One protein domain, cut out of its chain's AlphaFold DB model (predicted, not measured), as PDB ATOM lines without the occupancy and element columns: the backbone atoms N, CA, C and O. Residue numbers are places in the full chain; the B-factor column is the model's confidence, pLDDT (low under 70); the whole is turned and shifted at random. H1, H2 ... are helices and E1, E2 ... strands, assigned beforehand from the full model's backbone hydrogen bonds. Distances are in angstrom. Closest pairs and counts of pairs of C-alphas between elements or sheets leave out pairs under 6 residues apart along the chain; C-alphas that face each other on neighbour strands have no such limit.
ATOM      1  N   TRP A  56       0.334 -10.350 -29.975       93.00
ATOM      2  CA  TRP A  56       0.995  -9.059 -29.909       93.00
ATOM      3  C   TRP A  56      -0.040  -7.959 -30.089       93.00
ATOM      4  O   TRP A  56      -0.695  -7.889 -31.123       93.00
ATOM      5  N   CYS A  57      -0.210  -7.143 -29.057       93.88
ATOM      6  CA  CYS A  57      -1.017  -5.939 -29.118       93.88
ATOM      7  C   CYS A  57      -0.121  -4.765 -29.495       93.88
ATOM      8  O   CYS A  57       0.898  -4.559 -28.831       93.88
ATOM      9  N   ALA A  58      -0.504  -4.022 -30.528       95.38
ATOM     10  CA  ALA A  58       0.094  -2.752 -30.905       95.38
ATOM     11  C   ALA A  58      -0.884  -1.622 -30.584       95.38
ATOM     12  O   ALA A  58      -2.024  -1.624 -31.048       95.38
ATOM     13  N   THR A  59      -0.416  -0.667 -29.799       92.75
ATOM     14  CA  THR A  59      -1.058   0.631 -29.563       92.75
ATOM     15  C   THR A  59      -0.109   1.718 -30.059       92.75
ATOM     16  O   THR A  59       0.983   1.405 -30.535       92.75
ATOM     17  N   ASP A  60      -0.485   2.983 -29.974       91.25
ATOM     18  CA  ASP A  60       0.433   4.103 -30.194       91.25
ATOM     19  C   ASP A  60       1.468   4.245 -29.061       91.25
ATOM     20  O   ASP A  60       2.606   4.646 -29.303       91.25
ATOM     21  N   GLU A  61       1.115   3.819 -27.845       90.31
ATOM     22  CA  GLU A  61       1.981   3.916 -26.666       90.31
ATOM     23  C   GLU A  61       2.925   2.718 -26.493       90.31
ATOM     24  O   GLU A  61       4.081   2.880 -26.100       90.31
ATOM     25  N   PHE A  62       2.463   1.497 -26.775       92.38
ATOM     26  CA  PHE A  62       3.230   0.281 -26.499       92.38
ATOM     27  C   PHE A  62       2.971  -0.873 -27.474       92.38
ATOM     28  O   PHE A  62       1.908  -1.002 -28.091       92.38
ATOM     29  N   VAL A  63       3.927  -1.808 -27.490       95.62
ATOM     30  CA  VAL A  63       3.790  -3.143 -28.083       95.62
ATOM     31  C   VAL A  63       4.068  -4.197 -27.022       95.62
ATOM     32  O   VAL A  63       5.168  -4.261 -26.477       95.62
ATOM     33  N   ARG A  64       3.080  -5.038 -26.704       93.38
ATOM     34  CA  ARG A  64       3.263  -6.124 -25.724       93.38
ATOM     35  C   ARG A  64       2.346  -7.309 -25.983       93.38
ATOM     36  O   ARG A  64       1.275  -7.170 -26.573       93.38
ATOM     37  N   LYS A  65       2.754  -8.489 -25.510       90.12
ATOM     38  CA  LYS A  65       1.885  -9.668 -25.494       90.12
ATOM     39  C   LYS A  65       0.824  -9.514 -24.414       90.12
ATOM     40  O   LYS A  65       1.159  -9.332 -23.249       90.12
ATOM     41  N   MET A  66      -0.439  -9.645 -24.795       87.50
ATOM     42  CA  MET A  66      -1.565  -9.631 -23.861       87.50
ATOM     43  C   MET A  66      -2.753 -10.407 -24.422       87.50
ATOM     44  O   MET A  66      -2.707 -10.929 -25.544       87.50
ATOM     45  N   LYS A  67      -3.832 -10.487 -23.642       83.75
ATOM     46  CA  LYS A  67      -5.091 -11.059 -24.115       83.75
ATOM     47  C   LYS A  67      -5.736 -10.157 -25.162       83.75
ATOM     48  O   LYS A  67      -5.645  -8.934 -25.111       83.75
ATOM     49  N   ARG A  68      -6.467 -10.784 -26.086       82.75
ATOM     50  CA  ARG A  68      -7.233 -10.076 -27.118       82.75
ATOM     51  C   ARG A  68      -8.230  -9.081 -26.526       82.75
ATOM     52  O   ARG A  68      -8.302  -7.958 -27.003       82.75
ATOM     53  N   SER A  69      -8.965  -9.488 -25.496       81.75
ATOM     54  CA  SER A  69      -9.932  -8.624 -24.813       81.75
ATOM     55  C   SER A  69      -9.270  -7.383 -24.214       81.75
ATOM     56  O   SER A  69      -9.757  -6.280 -24.426       81.75
ATOM     57  N   GLU A  70      -8.136  -7.554 -23.532       86.44
ATOM     58  CA  GLU A  70      -7.368  -6.453 -22.938       86.44
ATOM     59  C   GLU A  70      -6.842  -5.493 -24.011       86.44
ATOM     60  O   GLU A  70      -6.981  -4.285 -23.867       86.44
ATOM     61  N   CYS A  71      -6.319  -6.019 -25.124       89.56
ATOM     62  CA  CYS A  71      -5.829  -5.188 -26.224       89.56
ATOM     63  C   CYS A  71      -6.934  -4.321 -26.830       89.56
ATOM     64  O   CYS A  71      -6.744  -3.124 -27.022       89.56
ATOM     65  N   LEU A  72      -8.103  -4.916 -27.082       86.19
ATOM     66  CA  LEU A  72      -9.252  -4.198 -27.632       86.19
ATOM     67  C   LEU A  72      -9.804  -3.162 -26.646       86.19
ATOM     68  O   LEU A  72     -10.191  -2.077 -27.068       86.19
ATOM     69  N   ALA A  73      -9.804  -3.462 -25.342       87.81
ATOM     70  CA  ALA A  73     -10.200  -2.507 -24.305       87.81
ATOM     71  C   ALA A  73      -9.253  -1.296 -24.228       87.81
ATOM     72  O   ALA A  73      -9.695  -0.195 -23.912       87.81
ATOM     73  N   SER A  74      -7.972  -1.484 -24.555       86.31
ATOM     74  CA  SER A  74      -6.980  -0.409 -24.682       86.31
ATOM     75  C   SER A  74      -6.988   0.282 -26.054       86.31
ATOM     76  O   SER A  74      -6.087   1.065 -26.329       86.31
ATOM     77  N   GLY A  75      -7.948  -0.018 -26.939       89.00
ATOM     78  CA  GLY A  75      -8.003   0.554 -28.292       89.00
ATOM     79  C   GLY A  75      -6.906   0.055 -29.241       89.00
ATOM     80  O   GLY A  75      -6.682   0.647 -30.294       89.00
ATOM     81  N   GLY A  76      -6.212  -1.026 -28.882       90.31
ATOM     82  CA  GLY A  76      -5.099  -1.578 -29.643       90.31
ATOM     83  C   GLY A  76      -5.505  -2.552 -30.748       90.31
ATOM     84  O   GLY A  76      -6.613  -3.093 -30.798       90.31
ATOM     85  N   LEU A  77      -4.541  -2.821 -31.624       90.88
ATOM     86  CA  LEU A  77      -4.648  -3.738 -32.753       90.88
ATOM     87  C   LEU A  77      -3.856  -5.021 -32.478       90.88
ATOM     88  O   LEU A  77      -2.776  -4.994 -31.889       90.88
ATOM     89  N   ILE A  78      -4.386  -6.164 -32.913       90.06
ATOM     90  CA  ILE A  78      -3.827  -7.482 -32.586       90.06
ATOM     91  C   ILE A  78      -3.136  -8.100 -33.793       90.06
ATOM     92  O   ILE A  78      -3.737  -8.245 -34.857       90.06
ATOM     93  N   TYR A  79      -1.915  -8.578 -33.570       90.00
ATOM     94  CA  TYR A  79      -1.072  -9.210 -34.576       90.00
ATOM     95  C   TYR A  79      -0.519 -10.556 -34.109       90.00
ATOM     96  O   TYR A  79      -0.423 -10.865 -32.914       90.00
ATOM     97  N   TYR A  80      -0.166 -11.391 -35.086       84.00
ATOM     98  CA  TYR A  80       0.375 -12.726 -34.836       84.00
ATOM     99  C   TYR A  80       1.869 -12.690 -34.517       84.00
ATOM    100  O   TYR A  80       2.316 -13.440 -33.649       84.00
ATOM    101  N   THR A  81       2.624 -11.821 -35.189       88.44
ATOM    102  CA  THR A  81       4.070 -11.669 -35.002       88.44
ATOM    103  C   THR A  81       4.402 -10.330 -34.355       88.44
ATOM    104  O   THR A  81       3.648  -9.362 -34.467       88.44
ATOM    105  N   GLU A  82       5.534 -10.286 -33.657       91.31
ATOM    106  CA  GLU A  82       6.014  -9.065 -33.007       91.31
ATOM    107  C   GLU A  82       6.365  -7.997 -34.041       91.31
ATOM    108  O   GLU A  82       5.973  -6.847 -33.902       91.31
ATOM    109  N   GLU A  83       7.024  -8.409 -35.124       92.81
ATOM    110  CA  GLU A  83       7.441  -7.546 -36.230       92.81
ATOM    111  C   GLU A  83       6.256  -6.786 -36.846       92.81
ATOM    112  O   GLU A  83       6.350  -5.589 -37.105       92.81
ATOM    113  N   GLN A  84       5.110  -7.455 -37.024       92.25
ATOM    114  CA  GLN A  84       3.886  -6.817 -37.519       92.25
ATOM    115  C   GLN A  84       3.356  -5.771 -36.535       92.25
ATOM    116  O   GLN A  84       2.979  -4.673 -36.945       92.25
ATOM    117  N   ALA A  85       3.346  -6.099 -35.242       94.12
ATOM    118  CA  ALA A  85       2.886  -5.192 -34.200       94.12
ATOM    119  C   ALA A  85       3.802  -3.964 -34.066       94.12
ATOM    120  O   ALA A  85       3.314  -2.840 -33.972       94.12
ATOM    121  N   GLN A  86       5.120  -4.162 -34.126       94.62
ATOM    122  CA  GLN A  86       6.103  -3.080 -34.097       94.62
ATOM    123  C   GLN A  86       5.982  -2.162 -35.315       94.62
ATOM    124  O   GLN A  86       5.979  -0.943 -35.159       94.62
ATOM    125  N   ALA A  87       5.817  -2.723 -36.516       94.56
ATOM    126  CA  ALA A  87       5.640  -1.927 -37.730       94.56
ATOM    127  C   ALA A  87       4.398  -1.022 -37.657       94.56
ATOM    128  O   ALA A  87       4.414   0.101 -38.154       94.56
ATOM    129  N   VAL A  88       3.318  -1.499 -37.035       93.12
ATOM    130  CA  VAL A  88       2.082  -0.723 -36.863       93.12
ATOM    131  C   VAL A  88       2.242   0.334 -35.778       93.12
ATOM    132  O   VAL A  88       1.866   1.478 -36.003       93.12
ATOM    133  N   HIS A  89       2.858  -0.007 -34.649       93.88
ATOM    134  CA  HIS A  89       3.172   0.952 -33.591       93.88
ATOM    135  C   HIS A  89       4.014   2.130 -34.102       93.88
ATOM    136  O   HIS A  89       3.685   3.281 -33.829       93.88
ATOM    137  N   GLN A  90       5.036   1.868 -34.924       93.31
ATOM    138  CA  GLN A  90       5.846   2.925 -35.546       93.31
ATOM    139  C   GLN A  90       5.019   3.844 -36.460       93.31
ATOM    140  O   GLN A  90       5.229   5.058 -36.471       93.31
ATOM    141  N   ARG A  91       4.059   3.284 -37.210       90.50
ATOM    142  CA  ARG A  91       3.136   4.077 -38.041       90.50
ATOM    143  C   ARG A  91       2.246   4.967 -37.175       90.50
ATOM    144  O   ARG A  91       2.197   6.165 -37.416       90.50
ATOM    145  N   LEU A  92       1.648   4.404 -36.123       89.12
ATOM    146  CA  LEU A  92       0.793   5.143 -35.188       89.12
ATOM    147  C   LEU A  92       1.546   6.282 -34.484       89.12
ATOM    148  O   LEU A  92       1.010   7.377 -34.350       89.12
ATOM    149  N   GLN A  93       2.805   6.067 -34.089       87.25
ATOM    150  CA  GLN A  93       3.626   7.131 -33.496       87.25
ATOM    151  C   GLN A  93       3.908   8.279 -34.467       87.25
ATOM    152  O   GLN A  93       3.912   9.439 -34.054       87.25
ATOM    153  N   THR A  94       4.141   7.960 -35.741       83.12
ATOM    154  CA  THR A  94       4.398   8.969 -36.780       83.12
ATOM    155  C   THR A  94       3.145   9.804 -37.051       83.12
ATOM    156  O   THR A  94       3.223  11.028 -37.160       83.12
ATOM    157  N   ASP A  95       1.978   9.161 -37.092       78.94
ATOM    158  CA  ASP A  95       0.698   9.848 -37.284       78.94
ATOM    159  C   ASP A  95       0.369  10.758 -36.082       78.94
ATOM    160  O   ASP A  95      -0.000  11.923 -36.263       78.94
ATOM    161  N   ASN A  96       0.611  10.297 -34.849       72.38
ATOM    162  CA  ASN A  96       0.410  11.114 -33.647       72.38
ATOM    163  C   ASN A  96       1.343  12.337 -33.603       72.38
ATOM    164  O   ASN A  96       0.882  13.445 -33.337       72.38
ATOM    165  N   THR A  97       2.626  12.187 -33.959       65.69
ATOM    166  CA  THR A  97       3.561  13.334 -33.996       65.69
ATOM    167  C   THR A  97       3.187  14.377 -35.048       65.69
ATOM    168  O   THR A  97       3.473  15.560 -34.871       65.69
ATOM    169  N   SER A  98       2.517  13.967 -36.126       58.75
ATOM    170  CA  SER A  98       2.026  14.899 -37.146       58.75
ATOM    171  C   SER A  98       0.792  15.697 -36.709       58.75
ATOM    172  O   SER A  98       0.541  16.773 -37.249       58.75
ATOM    173  N   THR A  99       0.057  15.212 -35.703       57.94
ATOM    174  CA  THR A  99      -1.166  15.856 -35.198       57.94
ATOM    175  C   THR A  99      -0.863  16.921 -34.134       57.94
ATOM    176  O   THR A  99      -1.598  17.896 -34.025       57.94
ATOM    177  N   ASP A 100       0.266  16.810 -33.425       54.38
ATOM    178  CA  ASP A 100       0.716  17.795 -32.422       54.38
ATOM    179  C   ASP A 100       1.373  19.061 -33.020       54.38
ATOM    180  O   ASP A 100       1.783  19.959 -32.285       54.38
ATOM    181  N   SER A 101       1.500  19.150 -34.348       55.62
ATOM    182  CA  SER A 101       2.165  20.269 -35.047       55.62
ATOM    183  C   SER A 101       1.213  21.182 -35.842       55.62
ATOM    184  O   SER A 101       1.689  21.939 -36.693       55.62
TER     185      SER A 101
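AT A GLANCE: This is residues 56 to 101 of the 102 residues of an uncharacterized protein of marine metagenome (UniProt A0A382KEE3). A small three-stranded sheet sits between two helices: short H1 covers one face, and residues 82 to 92 of long H2 pack on the other. The printed part has 46 residues, ordered E1, E2, H1, E3, H2; the sheet E2-E1-E3 is antiparallel. The class is mixed; the whole is compact, radius of gyration of the C-alphas 10.6 A, and flat, spanning 34 by 22 by 10 A.

IN THESE COORDINATES: E1 is residues 56 to 58, from C-alpha 56 at (0.995, -9.059, -29.909); E2 63 to 66; E3 77 to 79. H1 is 68 to 73; H2, 82 to 99, is 26.0 A long, ending at (-1.166, 15.856, -35.198).

HOW THE PARTS SIT: Inner E1 forms a hairpin with E2 (N 57 to O 64, 2.9 A) and is antiparallel to E3 (N 58 to O 77, 2.8 A). H2, height 6.1 A over the sheet, runs along E1, 4 degrees on the local plane; closest C-alphas, Ala 58 and Ala 85, 5.0 A. H1 is on the opposite face, height 8.7 A; closest C-alphas, Cys 57 and Cys 71, 5.7 A. E2, H1, E3 form a split strand-helix-strand unit, E1 between its strands, its crossover right-handed. In both helices every O i to N i+4 pair is within hydrogen-bond range.

THE WHOLE: C-alphas 67 and 101 are farthest apart, 34.0 A. The printed part has no cut; its links are tight. Residues 97 to 101 are under pLDDT 70.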